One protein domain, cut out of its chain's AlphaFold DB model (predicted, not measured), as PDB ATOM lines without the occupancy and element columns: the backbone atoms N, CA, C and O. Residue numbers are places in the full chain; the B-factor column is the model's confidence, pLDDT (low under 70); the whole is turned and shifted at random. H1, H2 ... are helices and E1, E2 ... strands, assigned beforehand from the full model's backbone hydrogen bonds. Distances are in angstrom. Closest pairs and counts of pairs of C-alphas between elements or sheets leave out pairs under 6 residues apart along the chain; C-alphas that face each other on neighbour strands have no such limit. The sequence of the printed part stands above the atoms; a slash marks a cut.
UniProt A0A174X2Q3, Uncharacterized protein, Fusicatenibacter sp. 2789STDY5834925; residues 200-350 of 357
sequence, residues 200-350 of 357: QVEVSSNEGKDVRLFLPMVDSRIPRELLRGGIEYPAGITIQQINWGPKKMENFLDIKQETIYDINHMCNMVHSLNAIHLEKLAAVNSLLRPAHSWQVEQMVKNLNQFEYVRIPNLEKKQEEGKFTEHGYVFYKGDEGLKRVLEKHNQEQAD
ATOM      1  N   GLN A 200      -8.863  28.766 -42.719       92.19
ATOM      2  CA  GLN A 200      -7.931  29.877 -42.687       92.19
ATOM      3  C   GLN A 200      -6.688  29.410 -41.930       92.19
ATOM      4  O   GLN A 200      -6.782  28.993 -40.776       92.19
ATOM      5  N   VAL A 201      -5.531  29.467 -42.577       92.88
ATOM      6  CA  VAL A 201      -4.251  29.038 -42.012       92.88
ATOM      7  C   VAL A 201      -3.342  30.244 -41.870       92.88
ATOM      8  O   VAL A 201      -3.068  30.933 -42.848       92.88
ATOM      9  N   GLU A 202      -2.887  30.502 -40.651       94.25
ATOM     10  CA  GLU A 202      -1.910  31.543 -40.359       94.25
ATOM     11  C   GLU A 202      -0.503  30.953 -40.414       94.25
ATOM     12  O   GLU A 202      -0.197  29.954 -39.754       94.25
ATOM     13  N   VAL A 203       0.339  31.570 -41.236       94.62
ATOM     14  CA  VAL A 203       1.699  31.138 -41.524       94.62
ATOM     15  C   VAL A 203       2.651  32.281 -41.211       94.62
ATOM     16  O   VAL A 203       2.468  33.386 -41.715       94.62
ATOM     17  N   SER A 204       3.701  31.998 -40.444       93.88
ATOM     18  CA  SER A 204       4.769  32.961 -40.172       93.88
ATOM     19  C   SER A 204       6.053  32.572 -40.880       93.88
ATOM     20  O   SER A 204       6.417  31.396 -40.948       93.88
ATOM     21  N   SER A 205       6.779  33.580 -41.342       92.75
ATOM     22  CA  SER A 205       8.179  33.444 -41.740       92.75
ATOM     23  C   SER A 205       9.113  33.552 -40.535       92.75
ATOM     24  O   SER A 205       8.774  34.139 -39.506       92.75
ATOM     25  N   ASN A 206      10.347  33.077 -40.699       86.69
ATOM     26  CA  ASN A 206      11.420  33.294 -39.723       86.69
ATOM     27  C   ASN A 206      11.742  34.786 -39.476       86.69
ATOM     28  O   ASN A 206      12.361  35.117 -38.469       86.69
ATOM     29  N   GLU A 207      11.332  35.679 -40.383       85.19
ATOM     30  CA  GLU A 207      11.504  37.135 -40.271       85.19
ATOM     31  C   GLU A 207      10.370  37.821 -39.488       85.19
ATOM     32  O   GLU A 207      10.367  39.043 -39.360       85.19
ATOM     33  N   GLY A 208       9.400  37.058 -38.970       86.00
ATOM     34  CA  GLY A 208       8.276  37.593 -38.197       86.00
ATOM     35  C   GLY A 208       7.186  38.257 -39.042       86.00
ATOM     36  O   GLY A 208       6.398  39.033 -38.511       86.00
ATOM     37  N   LYS A 209       7.146  37.982 -40.352       88.88
ATOM     38  CA  LYS A 209       5.998  38.325 -41.207       88.88
ATOM     39  C   LYS A 209       4.958  37.219 -41.122       88.88
ATOM     40  O   LYS A 209       5.341  36.052 -41.234       88.88
ATOM     41  N   ASP A 210       3.692  37.608 -41.024       92.12
ATOM     42  CA  ASP A 210       2.544  36.708 -40.939       92.12
ATOM     43  C   ASP A 210       1.653  36.850 -42.176       92.12
ATOM     44  O   ASP A 210       1.346  37.958 -42.621       92.12
ATOM     45  N   VAL A 211       1.226  35.717 -42.727       93.44
ATOM     46  CA  VAL A 211       0.332  35.632 -43.884       93.44
ATOM     47  C   VAL A 211      -0.802  34.671 -43.576       93.44
ATOM     48  O   VAL A 211      -0.599  33.600 -43.003       93.44
ATOM     49  N   ARG A 212      -2.014  35.047 -43.981       93.25
ATOM     50  CA  ARG A 212      -3.211  34.213 -43.858       93.25
ATOM     51  C   ARG A 212      -3.557  33.621 -45.213       93.25
ATOM     52  O   ARG A 212      -3.746  34.348 -46.181       93.25
ATOM     53  N   LEU A 213      -3.648  32.297 -45.265       93.56
ATOM     54  CA  LEU A 213      -4.013  31.532 -46.450       93.56
ATOM     55  C   LEU A 213      -5.405  30.931 -46.273       93.56
ATOM     56  O   LEU A 213      -5.735  30.416 -45.207       93.56
ATOM     57  N   PHE A 214      -6.210  30.951 -47.333       91.94
ATOM     58  CA  PHE A 214      -7.541  30.347 -47.349       91.94
ATOM     59  C   PHE A 214      -7.515  29.058 -48.169       91.94
ATOM     60  O   PHE A 214      -7.397  29.092 -49.392       91.94
ATOM     61  N   LEU A 215      -7.606  27.917 -47.487       93.00
ATOM     62  CA  LEU A 215      -7.468  26.587 -48.075       93.00
ATOM     63  C   LEU A 215      -8.838  25.899 -48.223       93.00
ATOM     64  O   LEU A 215      -9.710  26.099 -47.374       93.00
ATOM     65  N   PRO A 216      -9.043  25.048 -49.244       93.44
ATOM     66  CA  PRO A 216      -8.040  24.636 -50.218       93.44
ATOM     67  C   PRO A 216      -7.820  25.661 -51.335       93.44
ATOM     68  O   PRO A 216      -8.746  26.358 -51.755       93.44
ATOM     69  N   MET A 217      -6.606  25.675 -51.876       93.25
ATOM     70  CA  MET A 217      -6.254  26.370 -53.115       93.25
ATOM     71  C   MET A 217      -5.358  25.501 -53.998       93.25
ATOM     72  O   MET A 217      -4.916  24.433 -53.588       93.25
ATOM     73  N   VAL A 218      -5.114  25.937 -55.231       94.56
ATOM     74  CA  VAL A 218      -4.144  25.282 -56.118       94.56
ATOM     75  C   VAL A 218      -2.744  25.461 -55.526       94.56
ATOM     76  O   VAL A 218      -2.413  26.556 -55.073       94.56
ATOM     77  N   ASP A 219      -1.923  24.411 -55.520       95.19
ATOM     78  CA  ASP A 219      -0.613  24.412 -54.851       95.19
ATOM     79  C   ASP A 219       0.326  25.519 -55.350       95.19
ATOM     80  O   ASP A 219       1.053  26.119 -54.560       95.19
ATOM     81  N   SER A 220       0.279  25.842 -56.646       94.44
ATOM     82  CA  SER A 220       1.058  26.929 -57.254       94.44
ATOM     83  C   SER A 220       0.643  28.327 -56.786       94.44
ATOM     84  O   SER A 220       1.422  29.271 -56.914       94.44
ATOM     85  N   ARG A 221      -0.556  28.472 -56.208       94.88
ATOM     86  CA  ARG A 221      -1.044  29.734 -55.649       94.88
ATOM     87  C   ARG A 221      -0.454  30.021 -54.270       94.88
ATOM     88  O   ARG A 221      -0.210  31.180 -53.957       94.88
ATOM     89  N   ILE A 222      -0.142  28.989 -53.480       95.12
ATOM     90  CA  ILE A 222       0.460  29.128 -52.142       95.12
ATOM     91  C   ILE A 222       1.715  30.020 -52.153       95.12
ATOM     92  O   ILE A 222       1.727  31.015 -51.424       95.12
ATOM     93  N   PRO A 223       2.762  29.752 -52.963       95.12
ATOM     94  CA  PRO A 223       3.955  30.598 -52.975       95.12
ATOM     95  C   PRO A 223       3.672  32.029 -53.448       95.12
ATOM     96  O   PRO A 223       4.354  32.953 -53.014       95.12
ATOM     97  N   ARG A 224       2.661  32.230 -54.303       94.81
ATOM     98  CA  ARG A 224       2.269  33.561 -54.787       94.81
ATOM     99  C   ARG A 224       1.628  34.384 -53.673       94.81
ATOM    100  O   ARG A 224       2.047  35.511 -53.444       94.81
ATOM    101  N   GLU A 225       0.678  33.812 -52.935       94.38
ATOM    102  CA  GLU A 225       0.029  34.483 -51.795       94.38
ATOM    103  C   GLU A 225       1.027  34.783 -50.665       94.38
ATOM    104  O   GLU A 225       0.998  35.868 -50.084       94.38
ATOM    105  N   LEU A 226       1.967  33.866 -50.399       94.88
ATOM    106  CA  LEU A 226       3.069  34.111 -49.463       94.88
ATOM    107  C   LEU A 226       3.922  35.308 -49.905       94.88
ATOM    108  O   LEU A 226       4.170  36.206 -49.096       94.88
ATOM    109  N   LEU A 227       4.308  35.364 -51.184       94.44
ATOM    110  CA  LEU A 227       5.127  36.450 -51.724       94.44
ATOM    111  C   LEU A 227       4.406  37.804 -51.663       94.44
ATOM    112  O   LEU A 227       5.017  38.804 -51.289       94.44
ATOM    113  N   ARG A 228       3.097  37.835 -51.936       93.19
ATOM    114  CA  ARG A 228       2.251  39.035 -51.789       93.19
ATOM    115  C   ARG A 228       2.179  39.539 -50.350       93.19
ATOM    116  O   ARG A 228       2.129  40.745 -50.123       93.19
ATOM    117  N   GLY A 229       2.228  38.623 -49.386       92.50
ATOM    118  CA  GLY A 229       2.359  38.929 -47.964       92.50
ATOM    119  C   GLY A 229       3.794  39.183 -47.492       92.50
ATOM    120  O   GLY A 229       4.045  39.311 -46.294       92.50
ATOM    121  N   GLY A 230       4.751  39.267 -48.419       92.56
ATOM    122  CA  GLY A 230       6.149  39.578 -48.145       92.56
ATOM    123  C   GLY A 230       6.983  38.399 -47.641       92.56
ATOM    124  O   GLY A 230       8.109  38.620 -47.192       92.56
ATOM    125  N   ILE A 231       6.472  37.169 -47.694       93.19
ATOM    126  CA  ILE A 231       7.218  35.954 -47.356       93.19
ATOM    127  C   ILE A 231       7.795  35.353 -48.637       93.19
ATOM    128  O   ILE A 231       7.062  34.854 -49.488       93.19
ATOM    129  N   GLU A 232       9.122  35.353 -48.764       89.06
ATOM    130  CA  GLU A 232       9.784  34.634 -49.853       89.06
ATOM    131  C   GLU A 232       9.596  33.117 -49.691       89.06
ATOM    132  O   GLU A 232       9.714  32.561 -48.598       89.06
ATOM    133  N   TYR A 233       9.319  32.421 -50.789       82.31
ATOM    134  CA  TYR A 233       9.196  30.965 -50.832       82.31
ATOM    135  C   TYR A 233      10.288  30.393 -51.757       82.31
ATOM    136  O   TYR A 233      10.512  30.977 -52.819       82.31
ATOM    137  N   PRO A 234      10.971  29.274 -51.431       71.12
ATOM    138  CA  PRO A 234      10.762  28.349 -50.311       71.12
ATOM    139  C   PRO A 234      11.610  28.706 -49.073       71.12
ATOM    140  O   PRO A 234      12.588  28.023 -48.765       71.12
ATOM    141  N   ALA A 235      11.277  29.776 -48.345       72.25
ATOM    142  CA  ALA A 235      11.866  30.021 -47.030       72.25
ATOM    143  C   ALA A 235      11.224  29.130 -45.950       72.25
ATOM    144  O   ALA A 235      10.180  28.508 -46.156       72.25
ATOM    145  N   GLY A 236      11.851  29.083 -44.771       81.19
ATOM    146  CA  GLY A 236      11.278  28.422 -43.601       81.19
ATOM    147  C   GLY A 236      10.007  29.139 -43.147       81.19
ATOM    148  O   GLY A 236      10.080  30.242 -42.602       81.19
ATOM    149  N   ILE A 237       8.864  28.501 -43.384       91.44
ATOM    150  CA  ILE A 237       7.551  28.929 -42.906       91.44
ATOM    151  C   ILE A 237       7.079  27.991 -41.795       91.44
ATOM    152  O   ILE A 237       7.388  26.800 -41.811       91.44
ATOM    153  N   THR A 238       6.326  28.517 -40.833       93.00
ATOM    154  CA  THR A 238       5.712  27.729 -39.754       93.00
ATOM    155  C   THR A 238       4.220  28.013 -39.691       93.00
ATOM    156  O   THR A 238       3.811  29.174 -39.730       93.00
ATOM    157  N   ILE A 239       3.413  26.960 -39.567       94.56
ATOM    158  CA  ILE A 239       1.973  27.076 -39.328       94.56
ATOM    159  C   ILE A 239       1.762  27.455 -37.861       94.56
ATOM    160  O   ILE A 239       2.143  26.703 -36.963       94.56
ATOM    161  N   GLN A 240       1.149  28.611 -37.618       94.06
ATOM    162  CA  GLN A 240       0.831  29.077 -36.264       94.06
ATOM    163  C   GLN A 240      -0.536  28.587 -35.814       94.06
ATOM    164  O   GLN A 240      -0.713  28.151 -34.677       94.06
ATOM    165  N   GLN A 241      -1.512  28.664 -36.716       91.50
ATOM    166  CA  GLN A 241      -2.898  28.384 -36.392       91.50
ATOM    167  C   GLN A 241      -3.665  27.923 -37.626       91.50
ATOM    168  O   GLN A 241      -3.442  28.396 -38.738       91.50
ATOM    169  N   ILE A 242      -4.619  27.024 -37.399       90.56
ATOM    170  CA  ILE A 242      -5.643  26.650 -38.374       90.56
ATOM    171  C   ILE A 242      -6.994  26.982 -37.750       90.56
ATOM    172  O   ILE A 242      -7.344  26.450 -36.694       90.56
ATOM    173  N   ASN A 243      -7.738  27.869 -38.401       88.06
ATOM    174  CA  ASN A 243      -9.117  28.182 -38.075       88.06
ATOM    175  C   ASN A 243     -10.032  27.558 -39.130       88.06
ATOM    176  O   ASN A 243     -10.017  27.943 -40.299       88.06
ATOM    177  N   TRP A 244     -10.821  26.575 -38.718       82.56
ATOM    178  CA  TRP A 244     -11.795  25.937 -39.590       82.56
ATOM    179  C   TRP A 244     -12.996  26.865 -39.780       82.56
ATOM    180  O   TRP A 244     -13.508  27.434 -38.818       82.56
ATOM    181  N   GLY A 245     -13.459  27.012 -41.023       70.31
ATOM    182  CA  GLY A 245     -14.672  27.761 -41.347       70.31
ATOM    183  C   GLY A 245     -15.918  27.187 -40.647       70.31
ATOM    184  O   GLY A 245     -15.822  26.219 -39.893       70.31
ATOM    185  N   PRO A 246     -17.127  27.717 -40.912       53.22
ATOM    186  CA  PRO A 246     -18.357  27.444 -40.142       53.22
ATOM    187  C   PRO A 246     -18.904  25.991 -40.170       53.22
ATOM    188  O   PRO A 246     -20.066  25.744 -39.844       53.22
ATOM    189  N   LYS A 247     -18.084  24.989 -40.503       55.91
ATOM    190  CA  LYS A 247     -18.395  23.559 -40.467       55.91
ATOM    191  C   LYS A 247     -17.463  22.807 -39.501       55.91
ATOM    192  O   LYS A 247     -16.527  22.152 -39.929       55.91
ATOM    193  N   LYS A 248     -17.778  22.911 -38.203       60.88
ATOM    194  CA  LYS A 248     -17.680  21.912 -37.104       60.88
ATOM    195  C   LYS A 248     -16.602  20.803 -37.155       60.88
ATOM    196  O   LYS A 248     -16.882  19.688 -36.730       60.88
ATOM    197  N   MET A 249     -15.393  21.048 -37.645       67.00
ATOM    198  CA  MET A 249     -14.272  20.149 -37.362       67.00
ATOM    199  C   MET A 249     -13.438  20.764 -36.249       67.00
ATOM    200  O   MET A 249     -12.861  21.836 -36.415       67.00
ATOM    201  N   GLU A 250     -13.407  20.098 -35.097       73.00
ATOM    202  CA  GLU A 250     -12.439  20.427 -34.057       73.00
ATOM    203  C   GLU A 250     -11.021  20.169 -34.576       73.00
ATOM    204  O   GLU A 250     -10.754  19.147 -35.218       73.00
ATOM    205  N   ASN A 251     -10.105  21.098 -34.297       77.75
ATOM    206  CA  ASN A 251      -8.708  20.929 -34.665       77.75
ATOM    207  C   ASN A 251      -7.976  20.103 -33.602       77.75
ATOM    208  O   ASN A 251      -7.703  20.599 -32.509       77.75
ATOM    209  N   PHE A 252      -7.640  18.859 -33.932       80.25
ATOM    210  CA  PHE A 252      -6.808  17.990 -33.092       80.25
ATOM    211  C   PHE A 252      -5.400  17.778 -33.654       80.25
ATOM    212  O   PHE A 252      -4.607  17.057 -33.049       80.25
ATOM    213  N   LEU A 253      -5.098  18.403 -34.795       89.00
ATOM    214  CA  LEU A 253      -3.853  18.199 -35.516       89.00
ATOM    215  C   LEU A 253      -2.669  18.757 -34.722       89.00
ATOM    216  O   LEU A 253      -2.717  19.882 -34.216       89.00
ATOM    217  N   ASP A 254      -1.573  18.005 -34.680       90.19
ATOM    218  CA  ASP A 254      -0.271  18.529 -34.292       90.19
ATOM    219  C   ASP A 254       0.320  19.308 -35.470       90.19
ATOM    220  O   ASP A 254       1.146  18.809 -36.234       90.19
ATOM    221  N   ILE A 255      -0.124  20.558 -35.610       90.44
ATOM    222  CA  ILE A 255       0.234  21.455 -36.721       90.44
ATOM    223  C   ILE A 255       1.747  21.654 -36.902       90.44
ATOM    224  O   ILE A 255       2.178  22.086 -37.965       90.44
ATOM    225  N   LYS A 256       2.571  21.335 -35.892       89.94
ATOM    226  CA  LYS A 256       4.039  21.417 -35.979       89.94
ATOM    227  C   LYS A 256       4.651  20.313 -36.836       89.94
ATOM    228  O   LYS A 256       5.802  20.440 -37.242       89.94
ATOM    229  N   GLN A 257       3.916  19.227 -37.053       90.56
ATOM    230  CA  GLN A 257       4.338  18.092 -37.873       90.56
ATOM    231  C   GLN A 257       3.745  18.139 -39.284       90.56
ATOM    232  O   GLN A 257       3.959  17.215 -40.061       90.56
ATOM    233  N   GLU A 258       3.006  19.198 -39.611       94.12
ATOM    234  CA  GLU A 258       2.294  19.352 -40.874       94.12
ATOM    235  C   GLU A 258       2.993  20.388 -41.755       94.12
ATOM    236  O   GLU A 258       3.447  21.433 -41.279       94.12
ATOM    237  N   THR A 259       3.049  20.131 -43.059       93.88
ATOM    238  CA  THR A 259       3.378  21.165 -44.041       93.88
ATOM    239  C   THR A 259       2.112  21.873 -44.512       93.88
ATOM    240  O   THR A 259       0.997  21.362 -44.394       93.88
ATOM    241  N   ILE A 260       2.265  23.059 -45.110       94.94
ATOM    242  CA  ILE A 260       1.118  23.772 -45.690       94.94
ATOM    243  C   ILE A 260       0.427  22.955 -46.796       94.94
ATOM    244  O   ILE A 260      -0.785  23.057 -46.961       94.94
ATOM    245  N   TYR A 261       1.178  22.107 -47.505       95.25
ATOM    246  CA  TYR A 261       0.656  21.242 -48.562       95.25
ATOM    247  C   TYR A 261      -0.138  20.062 -48.005       95.25
ATOM    248  O   TYR A 261      -1.179  19.733 -48.566       95.25
ATOM    249  N   ASP A 262       0.280  19.491 -46.872       95.25
ATOM    250  CA  ASP A 262      -0.483  18.436 -46.193       95.25
ATOM    251  C   ASP A 262      -1.856  18.971 -45.753       95.25
ATOM    252  O   ASP A 262      -2.903  18.377 -46.029       95.25
ATOM    253  N   ILE A 263      -1.871  20.172 -45.159       95.00
ATOM    254  CA  ILE A 263      -3.121  20.840 -44.784       95.00
ATOM    255  C   ILE A 263      -3.959  21.182 -46.018       95.00
ATOM    256  O   ILE A 263      -5.172  20.958 -46.004       95.00
ATOM    257  N   ASN A 264      -3.349  21.703 -47.089       95.19
ATOM    258  CA  ASN A 264      -4.057  22.048 -48.322       95.19
ATOM    259  C   ASN A 264      -4.707  20.818 -48.974       95.19
ATOM    260  O   ASN A 264      -5.890  20.854 -49.324       95.19
ATOM    261  N   HIS A 265      -3.966  19.714 -49.071       94.81
ATOM    262  CA  HIS A 265      -4.437  18.454 -49.634       94.81
ATOM    263  C   HIS A 265      -5.609  17.878 -48.830       94.81
ATOM    264  O   HIS A 265      -6.675  17.596 -49.394       94.81
ATOM    265  N   MET A 266      -5.472  17.802 -47.503       93.31
ATOM    266  CA  MET A 266      -6.567  17.407 -46.618       93.31
ATOM    267  C   MET A 266      -7.787  18.325 -46.800       93.31
ATOM    268  O   MET A 266      -8.910  17.833 -46.941       93.31
ATOM    269  N   CYS A 267      -7.593  19.649 -46.838       92.31
ATOM    270  CA  CYS A 267      -8.691  20.594 -47.047       92.31
ATOM    271  C   CYS A 267      -9.414  20.340 -48.373       92.31
ATOM    272  O   CYS A 267     -10.641  20.419 -48.426       92.31
ATOM    273  N   ASN A 268      -8.684  19.989 -49.432       91.94
ATOM    274  CA  ASN A 268      -9.252  19.695 -50.745       91.94
ATOM    275  C   ASN A 268     -10.121  18.426 -50.726       91.94
ATOM    276  O   ASN A 268     -11.235  18.409 -51.265       91.94
ATOM    277  N   MET A 269      -9.657  17.378 -50.038       92.12
ATOM    278  CA  MET A 269     -10.430  16.151 -49.837       92.12
ATOM    279  C   MET A 269     -11.727  16.409 -49.067       92.12
ATOM    280  O   MET A 269     -12.791  15.934 -49.466       92.12
ATOM    281  N   VAL A 270     -11.656  17.188 -47.985       91.44
ATOM    282  CA  VAL A 270     -12.830  17.523 -47.166       91.44
ATOM    283  C   VAL A 270     -13.800  18.423 -47.928       91.44
ATOM    284  O   VAL A 270     -15.004  18.187 -47.898       91.44
ATOM    285  N   HIS A 271     -13.298  19.425 -48.648       89.12
ATOM    286  CA  HIS A 271     -14.116  20.362 -49.420       89.12
ATOM    287  C   HIS A 271     -14.959  19.663 -50.501       89.12
ATOM    288  O   HIS A 271     -16.064  20.104 -50.801       89.12
ATOM    289  N   SER A 272     -14.480  18.532 -51.024       89.12
ATOM    290  CA  SER A 272     -15.187  17.723 -52.028       89.12
ATOM    291  C   SER A 272     -16.386  16.937 -51.468       89.12
ATOM    292  O   SER A 272     -17.135  16.313 -52.224       89.12
ATOM    293  N   LEU A 273     -16.588  16.928 -50.147       90.50
ATOM    294  CA  LEU A 273     -17.692  16.218 -49.508       90.50
ATOM    295  C   LEU A 273     -18.995  17.026 -49.535       90.50
ATOM    296  O   LEU A 273     -19.033  18.230 -49.292       90.50
ATOM    297  N   ASN A 274     -20.111  16.325 -49.743       90.25
ATOM    298  CA  ASN A 274     -21.441  16.911 -49.578       90.25
ATOM    299  C   ASN A 274     -21.770  17.167 -48.092       90.25
ATOM    300  O   ASN A 274     -21.110  16.655 -47.188       90.25
ATOM    301  N   ALA A 275     -22.843  17.920 -47.829       87.81
ATOM    302  CA  ALA A 275     -23.240  18.300 -46.470       87.81
ATOM    303  C   ALA A 275     -23.442  17.104 -45.515       87.81
ATOM    304  O   ALA A 275     -23.039  17.179 -44.358       87.81
ATOM    305  N   ILE A 276     -24.010  15.992 -45.994       87.50
ATOM    306  CA  ILE A 276     -24.264  14.790 -45.179       87.50
ATOM    307  C   ILE A 276     -22.943  14.124 -44.781       87.50
ATOM    308  O   ILE A 276     -22.740  13.759 -43.623       87.50
ATOM    309  N   HIS A 277     -22.027  13.974 -45.737       90.75
ATOM    310  CA  HIS A 277     -20.705  13.414 -45.477       90.75
ATOM    311  C   HIS A 277     -19.860  14.325 -44.584       90.75
ATOM    312  O   HIS A 277     -19.131  13.810 -43.746       90.75
ATOM    313  N   LEU A 278     -20.002  15.647 -44.692       89.56
ATOM    314  CA  LEU A 278     -19.340  16.595 -43.791       89.56
ATOM    315  C   LEU A 278     -19.840  16.470 -42.346       89.56
ATOM    316  O   LEU A 278     -19.021  16.416 -41.433       89.56
ATOM    317  N   GLU A 279     -21.156  16.363 -42.118       87.75
ATOM    318  CA  GLU A 279     -21.700  16.131 -40.766       87.75
ATOM    319  C   GLU A 279     -21.185  14.811 -40.170       87.75
ATOM    320  O   GLU A 279     -20.786  14.747 -39.006       87.75
ATOM    321  N   LYS A 280     -21.150  13.760 -40.992       90.69
ATOM    322  CA  LYS A 280     -20.612  12.458 -40.605       90.69
ATOM    323  C   LYS A 280     -19.119  12.526 -40.287       90.69
ATOM    324  O   LYS A 280     -18.702  11.988 -39.264       90.69
ATOM    325  N   LEU A 281     -18.327  13.187 -41.130       91.94
ATOM    326  CA  LEU A 281     -16.893  13.365 -40.914       91.94
ATOM    327  C   LEU A 281     -16.626  14.144 -39.627       91.94
ATOM    328  O   LEU A 281     -15.771  13.721 -38.862       91.94
ATOM    329  N   ALA A 282     -17.384  15.208 -39.346       89.31
ATOM    330  CA  ALA A 282     -17.277  15.954 -38.092       89.31
ATOM    331  C   ALA A 282     -17.466  15.037 -36.872       89.31
ATOM    332  O   ALA A 282     -16.647  15.038 -35.957       89.31
ATOM    333  N   ALA A 283     -18.485  14.172 -36.887       88.12
ATOM    334  CA  ALA A 283     -18.703  13.211 -35.808       88.12
ATOM    335  C   ALA A 283     -17.568  12.176 -35.693       88.12
ATOM    336  O   ALA A 283     -17.122  11.858 -34.591       88.12
ATOM    337  N   VAL A 284     -17.060  11.664 -36.817       90.62
ATOM    338  CA  VAL A 284     -15.907  10.747 -36.819       90.62
ATOM    339  C   VAL A 284     -14.641  11.462 -36.317       90.62
ATOM    340  O   VAL A 284     -13.863  10.869 -35.575       90.62
ATOM    341  N   ASN A 285     -14.458  12.741 -36.644       90.69
ATOM    342  CA  ASN A 285     -13.346  13.571 -36.185       90.69
ATOM    343  C   ASN A 285     -13.360  13.743 -34.662       90.69
ATOM    344  O   ASN A 285     -12.356  13.440 -34.021       90.69
ATOM    345  N   SER A 286     -14.500  14.110 -34.063       88.62
ATOM    346  CA  SER A 286     -14.625  14.203 -32.596       88.62
ATOM    347  C   SER A 286     -14.423  12.848 -31.906       88.62
ATOM    348  O   SER A 286     -13.923  12.787 -30.782       88.62
ATOM    349  N   LEU A 287     -14.781  11.741 -32.570       88.56
ATOM    350  CA  LEU A 287     -14.567  10.393 -32.041       88.56
ATOM    351  C   LEU A 287     -13.085   9.989 -32.033       88.56
ATOM    352  O   LEU A 287     -12.611   9.419 -31.048       88.56
ATOM    353  N   LEU A 288     -12.391  10.200 -33.152       89.44
ATOM    354  CA  LEU A 288     -11.052   9.652 -33.386       89.44
ATOM    355  C   LEU A 288      -9.928  10.605 -33.008       89.44
ATOM    356  O   LEU A 288      -8.837  10.134 -32.706       89.44
ATOM    357  N   ARG A 289     -10.213  11.909 -32.985       91.62
ATOM    358  CA  ARG A 289      -9.287  12.978 -32.603       91.62
ATOM    359  C   ARG A 289      -7.925  12.841 -33.302       91.62
ATOM    360  O   ARG A 289      -6.924  12.601 -32.627       91.62
ATOM    361  N   PRO A 290      -7.896  12.909 -34.647       91.19
ATOM    362  CA  PRO A 290      -6.680  12.687 -35.422       91.19
ATOM    363  C   PRO A 290      -5.597  13.706 -35.060       91.19
ATOM    364  O   PRO A 290      -5.866  14.900 -34.990       91.19
ATOM    365  N   ALA A 291      -4.370  13.232 -34.867       91.81
ATOM    366  CA  ALA A 291      -3.192  14.061 -34.643       91.81
ATOM    367  C   ALA A 291      -2.568  14.563 -35.955       91.81
ATOM    368  O   ALA A 291      -1.782  15.502 -35.915       91.81
ATOM    369  N   HIS A 292      -2.908  13.959 -37.098       92.81
ATOM    370  CA  HIS A 292      -2.319  14.306 -38.389       92.81
ATOM    371  C   HIS A 292      -3.333  14.411 -39.526       92.81
ATOM    372  O   HIS A 292      -4.345  13.703 -39.543       92.81
ATOM    373  N   SER A 293      -3.022  15.252 -40.510       93.12
ATOM    374  CA  SER A 293      -3.854  15.490 -41.694       93.12
ATOM    375  C   SER A 293      -4.133  14.198 -42.472       93.12
ATOM    376  O   SER A 293      -5.283  13.904 -42.801       93.12
ATOM    377  N   TRP A 294      -3.125  13.339 -42.645       91.62
ATOM    378  CA  TRP A 294      -3.276  12.049 -43.321       91.62
ATOM    379  C   TRP A 294      -4.271  11.107 -42.626       91.62
ATOM    380  O   TRP A 294      -4.903  10.283 -43.287       91.62
ATOM    381  N   GLN A 295      -4.473  11.221 -41.308       93.50
ATOM    382  CA  GLN A 295      -5.499  10.438 -40.606       93.50
ATOM    383  C   GLN A 295      -6.898  10.896 -41.013       93.50
ATOM    384  O   GLN A 295      -7.772  10.059 -41.245       93.50
ATOM    385  N   VAL A 296      -7.096  12.210 -41.163       92.62
ATOM    386  CA  VAL A 296      -8.342  12.781 -41.691       92.62
ATOM    387  C   VAL A 296      -8.571  12.292 -43.117       92.62
ATOM    388  O   VAL A 296      -9.681  11.887 -43.453       92.62
ATOM    389  N   GLU A 297      -7.531  12.221 -43.947       92.38
ATOM    390  CA  GLU A 297      -7.658  11.658 -45.295       92.38
ATOM    391  C   GLU A 297      -8.111  10.196 -45.282       92.38
ATOM    392  O   GLU A 297      -9.000   9.820 -46.049       92.38
ATOM    393  N   GLN A 298      -7.539   9.365 -44.403       93.00
ATOM    394  CA  GLN A 298      -7.975   7.976 -44.252       93.00
ATOM    395  C   GLN A 298      -9.423   7.894 -43.771       93.00
ATOM    396  O   GLN A 298     -10.184   7.051 -44.253       93.00
ATOM    397  N   MET A 299      -9.843   8.790 -42.876       92.81
ATOM    398  CA  MET A 299     -11.240   8.892 -42.450       92.81
ATOM    399  C   MET A 299     -12.160   9.250 -43.618       92.81
ATOM    400  O   MET A 299     -13.217   8.640 -43.752       92.81
ATOM    401  N   VAL A 300     -11.762  10.184 -44.488       93.00
ATOM    402  CA  VAL A 300     -12.523  10.561 -45.690       93.00
ATOM    403  C   VAL A 300     -12.617   9.386 -46.671       93.00
ATOM    404  O   VAL A 300     -13.716   9.046 -47.111       93.00
ATOM    405  N   LYS A 301     -11.496   8.715 -46.970       93.12
ATOM    406  CA  LYS A 301     -11.438   7.557 -47.888       93.12
ATOM    407  C   LYS A 301     -12.293   6.384 -47.407       93.12
ATOM    408  O   LYS A 301     -12.912   5.697 -48.215       93.12
ATOM    409  N   ASN A 302     -12.361   6.180 -46.092       93.00
ATOM    410  CA  ASN A 302     -13.084   5.074 -45.462       93.00
ATOM    411  C   ASN A 302     -14.391   5.527 -44.794       93.00
ATOM    412  O   ASN A 302     -14.941   4.816 -43.951       93.00
ATOM    413  N   LEU A 303     -14.917   6.704 -45.157       92.19
ATOM    414  CA  LEU A 303     -16.063   7.299 -44.468       92.19
ATOM    415  C   LEU A 303     -17.314   6.414 -44.553       92.19
ATOM    416  O   LEU A 303     -18.163   6.443 -43.666       92.19
ATOM    417  N   ASN A 304     -17.439   5.598 -45.601       91.50
ATOM    418  CA  ASN A 304     -18.508   4.614 -45.784       91.50
ATOM    419  C   ASN A 304     -18.504   3.485 -44.736       91.50
ATOM    420  O   ASN A 304     -19.565   2.929 -44.474       91.50
ATOM    421  N   GLN A 305     -17.362   3.183 -44.112       91.44
ATOM    422  CA  GLN A 305     -17.246   2.159 -43.066       91.44
ATOM    423  C   GLN A 305     -17.788   2.629 -41.711       91.44
ATOM    424  O   GLN A 305     -17.942   1.828 -40.791       91.44
ATOM    425  N   PHE A 306     -18.084   3.922 -41.572       89.44
ATOM    426  CA  PHE A 306     -18.745   4.463 -40.394       89.44
ATOM    427  C   PHE A 306     -20.259   4.502 -40.615       89.44
ATOM    428  O   PHE A 306     -20.733   4.851 -41.689       89.44
ATOM    429  N   GLU A 307     -21.049   4.218 -39.595       86.31
ATOM    430  CA  GLU A 307     -22.462   4.576 -39.535       86.31
ATOM    431  C   GLU A 307     -22.623   5.795 -38.636       86.31
ATOM    432  O   GLU A 307     -21.987   5.886 -37.587       86.31
ATOM    433  N   TYR A 308     -23.455   6.742 -39.068       85.00
ATOM    434  CA  TYR A 308     -23.706   7.987 -38.353       85.00
ATOM    435  C   TYR A 308     -25.202   8.206 -38.184       85.00
ATOM    436  O   TYR A 308     -25.961   8.155 -39.153       85.00
ATOM    437  N   VAL A 309     -25.610   8.469 -36.944       80.88
ATOM    438  CA  VAL A 309     -26.988   8.792 -36.579       80.88
ATOM    439  C   VAL A 309     -27.011  10.161 -35.907       80.88
ATOM    440  O   VAL A 309     -26.367  10.385 -34.878       80.88
ATOM    441  N   ARG A 310     -27.778  11.085 -36.494       77.44
ATOM    442  CA  ARG A 310     -27.961  12.450 -35.985       77.44
ATOM    443  C   ARG A 310     -28.746  12.434 -34.667       77.44
ATOM    444  O   ARG A 310     -29.687  11.659 -34.508       77.44
ATOM    445  N   ILE A 311     -28.401  13.346 -33.756       64.88
ATOM    446  CA  ILE A 311     -28.915  13.410 -32.374       64.88
ATOM    447  C   ILE A 311     -30.457  13.399 -32.228       64.88
ATOM    448  O   ILE A 311     -30.919  12.765 -31.283       64.88
ATOM    449  N   PRO A 312     -31.302  13.974 -33.111       53.88
ATOM    450  CA  PRO A 312     -32.750  13.872 -32.905       53.88
ATOM    451  C   PRO A 312     -33.362  12.497 -33.259       53.88
ATOM    452  O   PRO A 312     -34.532  12.289 -32.969       53.88
ATOM    453  N   ASN A 313     -32.603  11.539 -33.817       58.72
ATOM    454  CA  ASN A 313     -33.118  10.243 -34.304       58.72
ATOM    455  C   ASN A 313     -32.656   9.024 -33.465       58.72
ATOM    456  O   ASN A 313     -32.523   7.914 -33.980       58.72
ATOM    457  N   LEU A 314     -32.381   9.213 -32.170       62.31
ATOM    458  CA  LEU A 314     -31.721   8.235 -31.283       62.31
ATOM    459  C   LEU A 314     -32.605   7.080 -30.748       62.31
ATOM    460  O   LEU A 314     -32.275   6.478 -29.725       62.31
ATOM    461  N   GLU A 315     -33.702   6.722 -31.421       58.31
ATOM    462  CA  GLU A 315     -34.643   5.694 -30.934       58.31
ATOM    463  C   GLU A 315     -34.155   4.240 -31.106       58.31
ATOM    464  O   GLU A 315     -34.696   3.327 -30.485       58.31
ATOM    465  N   LYS A 316     -33.101   3.994 -31.898       54.28
ATOM    466  CA  LYS A 316     -32.501   2.659 -32.075       54.28
ATOM    467  C   LYS A 316     -31.046   2.659 -31.622       54.28
ATOM    468  O   LYS A 316     -30.184   3.191 -32.314       54.28
ATOM    469  N   LYS A 317     -30.765   2.033 -30.479       57.44
ATOM    470  CA  LYS A 317     -29.394   1.778 -30.016       57.44
ATOM    471  C   LYS A 317     -29.021   0.315 -30.250       57.44
ATOM    472  O   LYS A 317     -29.799  -0.576 -29.921       57.44
ATOM    473  N   GLN A 318     -27.824   0.092 -30.783       54.72
ATOM    474  CA  GLN A 318     -27.061  -1.146 -30.611       54.72
ATOM    475  C   GLN A 318     -25.881  -0.848 -29.672       54.72
ATOM    476  O   GLN A 318     -25.471   0.304 -29.532       54.72
ATOM    477  N   GLU A 319     -25.374  -1.862 -28.977       57.38
ATOM    478  CA  GLU A 319     -24.445  -1.714 -27.844       57.38
ATOM    479  C   GLU A 319     -22.988  -1.371 -28.239       57.38
ATOM    480  O   GLU A 319     -22.146  -1.219 -27.361       57.38
ATOM    481  N   GLU A 320     -22.672  -1.187 -29.528       66.56
ATOM    482  CA  GLU A 320     -21.273  -1.208 -30.007       66.56
ATOM    483  C   GLU A 320     -20.689   0.142 -30.500       66.56
ATOM    484  O   GLU A 320     -19.489   0.233 -30.759       66.56
ATOM    485  N   GLY A 321     -21.478   1.215 -30.608       71.81
ATOM    486  CA  GLY A 321     -21.021   2.554 -31.042       71.81
ATOM    487  C   GLY A 321     -20.825   3.591 -29.927       71.81
ATOM    488  O   GLY A 321     -21.115   3.348 -28.755       71.81
ATOM    489  N   LYS A 322     -20.327   4.779 -30.294       80.19
ATOM    490  CA  LYS A 322     -19.947   5.863 -29.369       80.19
ATOM    491  C   LYS A 322     -20.666   7.177 -29.678       80.19
ATOM    492  O   LYS A 322     -20.916   7.519 -30.831       80.19
ATOM    493  N   PHE A 323     -20.972   7.926 -28.622       78.31
ATOM    494  CA  PHE A 323     -21.546   9.268 -28.716       78.31
ATOM    495  C   PHE A 323     -20.457  10.326 -28.873       78.31
ATOM    496  O   PHE A 323     -19.420  10.265 -28.215       78.31
ATOM    497  N   THR A 324     -20.747  11.316 -29.706       79.62
ATOM    498  CA  THR A 324     -19.981  12.550 -29.888       79.62
ATOM    499  C   THR A 324     -20.932  13.738 -29.784       79.62
ATOM    500  O   THR A 324     -22.153  13.576 -29.863       79.62
ATOM    501  N   GLU A 325     -20.393  14.944 -29.659       74.38
ATOM    502  CA  GLU A 325     -21.177  16.188 -29.685       74.38
ATOM    503  C   GLU A 325     -21.960  16.398 -30.998       74.38
ATOM    504  O   GLU A 325     -22.927  17.159 -31.043       74.38
ATOM    505  N   HIS A 326     -21.568  15.703 -32.071       76.31
ATOM    506  CA  HIS A 326     -22.191  15.793 -33.389       76.31
ATOM    507  C   HIS A 326     -23.168  14.646 -33.680       76.31
ATOM    508  O   HIS A 326     -23.944  14.733 -34.633       76.31
ATOM    509  N   GLY A 327     -23.178  13.580 -32.876       76.88
ATOM    510  CA  GLY A 327     -24.074  12.434 -33.043       76.88
ATOM    511  C   GLY A 327     -23.475  11.111 -32.597       76.88
ATOM    512  O   GLY A 327     -22.436  11.061 -31.940       76.88
ATOM    513  N   TYR A 328     -24.160  10.025 -32.939       80.44
ATOM    514  CA  TYR A 328     -23.722   8.669 -32.629       80.44
ATOM    515  C   TYR A 328     -22.998   8.062 -33.830       80.44
ATOM    516  O   TYR A 328     -23.518   8.101 -34.946       80.44
ATOM    517  N   VAL A 329     -21.807   7.515 -33.592       82.75
ATOM    518  CA  VAL A 329     -20.933   6.937 -34.618       82.75
ATOM    519  C   VAL A 329     -20.588   5.497 -34.259       82.75
ATOM    520  O   VAL A 329     -20.217   5.199 -33.121       82.75
ATOM    521  N   PHE A 330     -20.656   4.607 -35.243       83.81
ATOM    522  CA  PHE A 330     -20.211   3.220 -35.122       83.81
ATOM    523  C   PHE A 330     -19.376   2.809 -36.341       83.81
ATOM    524  O   PHE A 330     -19.639   3.278 -37.440       83.81
ATOM    525  N   TYR A 331     -18.361   1.963 -36.160       84.19
ATOM    526  CA  TYR A 331     -17.465   1.516 -37.232       84.19
ATOM    527  C   TYR A 331     -17.742   0.049 -37.583       84.19
ATOM    528  O   TYR A 331     -17.753  -0.796 -36.693       84.19
ATOM    529  N   LYS A 332     -17.946  -0.243 -38.873       85.31
ATOM    530  CA  LYS A 332     -18.326  -1.561 -39.416       85.31
ATOM    531  C   LYS A 332     -17.328  -2.112 -40.445       85.31
ATOM    532  O   LYS A 332     -17.707  -2.919 -41.287       85.31
ATOM    533  N   GLY A 333     -16.080  -1.644 -40.442       79.56
ATOM    534  CA  GLY A 333     -15.064  -2.161 -41.361       79.56
ATOM    535  C   GLY A 333     -14.543  -3.542 -40.953       79.56
ATOM    536  O   GLY A 333     -14.410  -3.834 -39.766       79.56
ATOM    537  N   ASP A 334     -14.217  -4.371 -41.948       80.81
ATOM    538  CA  ASP A 334     -13.646  -5.715 -41.749       80.81
ATOM    539  C   ASP A 334     -12.208  -5.670 -41.203       80.81
ATOM    540  O   ASP A 334     -11.719  -6.611 -40.575       80.81
ATOM    541  N   GLU A 335     -11.508  -4.566 -41.459       84.00
ATOM    542  CA  GLU A 335     -10.165  -4.313 -40.960       84.00
ATOM    543  C   GLU A 335     -10.215  -3.534 -39.643       84.00
ATOM    544  O   GLU A 335     -11.074  -2.688 -39.426       84.00
ATOM    545  N   GLY A 336      -9.265  -3.791 -38.741       82.62
ATOM    546  CA  GLY A 336      -9.192  -3.042 -37.491       82.62
ATOM    547  C   GLY A 336      -8.983  -1.546 -37.746       82.62
ATOM    548  O   GLY A 336      -8.012  -1.166 -38.397       82.62
ATOM    549  N   LEU A 337      -9.838  -0.701 -37.160       83.31
ATOM    550  CA  LEU A 337      -9.829   0.758 -37.329       83.31
ATOM    551  C   LEU A 337      -8.438   1.391 -37.169       83.31
ATOM    552  O   LEU A 337      -8.050   2.245 -37.957       83.31
ATOM    553  N   LYS A 338      -7.654   0.935 -36.185       83.12
ATOM    554  CA  LYS A 338      -6.278   1.410 -35.981       83.12
ATOM    555  C   LYS A 338      -5.403   1.181 -37.219       83.12
ATOM    556  O   LYS A 338      -4.679   2.079 -37.623       83.12
ATOM    557  N   ARG A 339      -5.513   0.007 -37.846       82.56
ATOM    558  CA  ARG A 339      -4.767  -0.329 -39.061       82.56
ATOM    559  C   ARG A 339      -5.237   0.508 -40.249       82.56
ATOM    560  O   ARG A 339      -4.397   0.947 -41.016       82.56
ATOM    561  N   VAL A 340      -6.542   0.758 -40.378       82.94
ATOM    562  CA  VAL A 340      -7.078   1.645 -41.425       82.94
ATOM    563  C   VAL A 340      -6.521   3.058 -41.289       82.94
ATOM    564  O   VAL A 340      -6.108   3.640 -42.286       82.94
ATOM    565  N   LEU A 341      -6.466   3.589 -40.065       83.00
ATOM    566  CA  LEU A 341      -5.884   4.904 -39.823       83.00
ATOM    567  C   LEU A 341      -4.381   4.893 -40.108       83.00
ATOM    568  O   LEU A 341      -3.930   5.732 -40.866       83.00
ATOM    569  N   GLU A 342      -3.621   3.921 -39.598       83.12
ATOM    570  CA  GLU A 342      -2.151   3.838 -39.714       83.12
ATOM    571  C   GLU A 342      -1.624   3.364 -41.085       83.12
ATOM    572  O   GLU A 342      -0.417   3.171 -41.250       83.12
ATOM    573  N   LYS A 343      -2.489   3.179 -42.088       74.88
ATOM    574  CA  LYS A 343      -2.086   2.863 -43.466       74.88
ATOM    575  C   LYS A 343      -1.459   4.089 -44.140       74.88
ATOM    576  O   LYS A 343      -2.082   4.754 -44.962       74.88
ATOM    577  N   HIS A 344      -0.201   4.372 -43.817       57.03
ATOM    578  CA  HIS A 344       0.631   5.314 -44.562       57.03
ATOM    579  C   HIS A 344       1.893   4.598 -45.081       57.03
ATOM    580  O   HIS A 344       2.586   3.939 -44.311       57.03
ATOM    581  N   ASN A 345       2.180   4.748 -46.384       48.12
ATOM    582  CA  ASN A 345       3.330   4.225 -47.158       48.12
ATOM    583  C   ASN A 345       3.317   2.759 -47.652       48.12
ATOM    584  O   ASN A 345       4.208   1.979 -47.327       48.12
ATOM    585  N   GLN A 346       2.409   2.424 -48.577       46.84
ATOM    586  CA  GLN A 346       2.713   1.437 -49.639       46.84
ATOM    587  C   GLN A 346       2.444   1.997 -51.048       46.84
ATOM    588  O   GLN A 346       3.235   1.756 -51.950       46.84
ATOM    589  N   GLU A 347       1.434   2.853 -51.230       46.50
ATOM    590  CA  GLU A 347       1.054   3.339 -52.572       46.50
ATOM    591  C   GLU A 347       1.927   4.492 -53.119       46.50
ATOM    592  O   GLU A 347       2.081   4.614 -54.332       46.50
ATOM    593  N   GLN A 348       2.575   5.306 -52.271       42.91
ATOM    594  CA  GLN A 348       3.500   6.360 -52.741       42.91
ATOM    595  C   GLN A 348       4.886   5.822 -53.159       42.91
ATOM    596  O   GLN A 348       5.556   6.435 -53.989       42.91
ATOM    597  N   ALA A 349       5.313   4.663 -52.641       37.69
ATOM    598  CA  ALA A 349       6.598   4.052 -53.001       37.69
ATOM    599  C   ALA A 349       6.572   3.401 -54.399       37.69
ATOM    600  O   ALA A 349       7.577   3.424 -55.114       37.69
ATOM    601  N   ASP A 350       5.414   2.889 -54.827       39.31
ATOM    602  CA  ASP A 350       5.265   2.244 -56.136       39.31
ATOM    603  C   ASP A 350       5.273   3.252 -57.303       39.31
ATOM    604  O   ASP A 350       5.729   2.920 -58.399       39.31
TER     605      ASP A 350
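What this domain is: This is residues 200 to 350 of the 357 residues of an uncharacterized protein of Fusicatenibacter sp. 2789STDY5834925 (UniProt A0A174X2Q3). Two small three-stranded sheets stand toward opposite ends of a long body with helices between them: H2 packs on the first sheet, H3 crosses over the second, and H4 packs on both helices. H1 covers E2 of the first sheet, H5 packs on H4, and residues 345 to 350 stick out as a tail. The printed part has 151 residues, with six named helices and six named strands in the order E1 E2 H1 E3 H2 H3 H4 E4 E5 E6 H5 H6; the sheets E2 E1 E3 and E4 E6 E5 are antiparallel, and the class is mixed, helices and strands. It is only just compact, close to loose, with a radius of gyration of the C-alphas of 17.5 A and spans of 56 by 39 by 23 A.

How they stand to each other: In a strongly twisted sheet, E1, residues 200 to 205, is the inner strand between E2, residues 210 to 215, and E3, residues 237 to 244. E1 and E2 form a hairpin, with N 201 and O 213 within hydrogen-bond range at 2.8 A; across the antiparallel neighbours E1 and E3, N 202 and O 241 are within hydrogen-bond range at 2.9 A. H1, residues 221 to 228, is on this sheet at a height of 8.9 A; C-alphas 211 and 226 are its closest to E2, 6.4 A apart. E2, H1 and E3 make a split strand-helix-strand unit, with E1 between the strands and a right-handed crossover. H2, residues 260 to 271, is on it too at a height of 9.8 A, along the strands; with H1 and H2 the sheet makes two layers. The hub is H4, residues 293 to 301: it touches H2 at a shallow tilt of 24 degrees, closest C-alphas 266 and 293, 5.9 A. H3, residues 275 to 288, touches H4 with residues 281 to 285 alone, closest C-alphas 281 and 300, 7.1 A. H3 makes two layers with the sheet of E4, residues 306 to 309, E6, residues 327 to 331, and E5, residues 322 to 324, at a height of 8.3 A and across the strands. N 307 and O 330 are 2.7 A apart across E4 and E6; E5 and E6 form a hairpin, with N 324 and O 327 2.8 A apart. H5, residues 337 to 341, touches H4, closest C-alphas 295 and 341, 5.6 A. H6, residues 347 to 350, is apart from H5. In H1 to H5 every O i to N i+4 pair is within hydrogen-bond range; H6 is too short for such a pair.

Where its parts are: E1 begins at C-alpha 200 (-7.931, 29.877, -42.687). E3, 19.9 A long, bends by 56 degrees at residue 240. H2 measures 16.1 A and H3 19.9 A. H6 ends at C-alpha 350 (5.265, 2.244, -56.136).

The domain as a whole: The farthest C-alphas, of Glu 207 and Glu 315, are 56.6 A apart. The printed part has no cut. The links E3 to H2 and E4 to E5 are long. The mean pLDDT of the printed part is 83.8; residues 246 to 249, 311 to 320 and 344 to 350 are under 70.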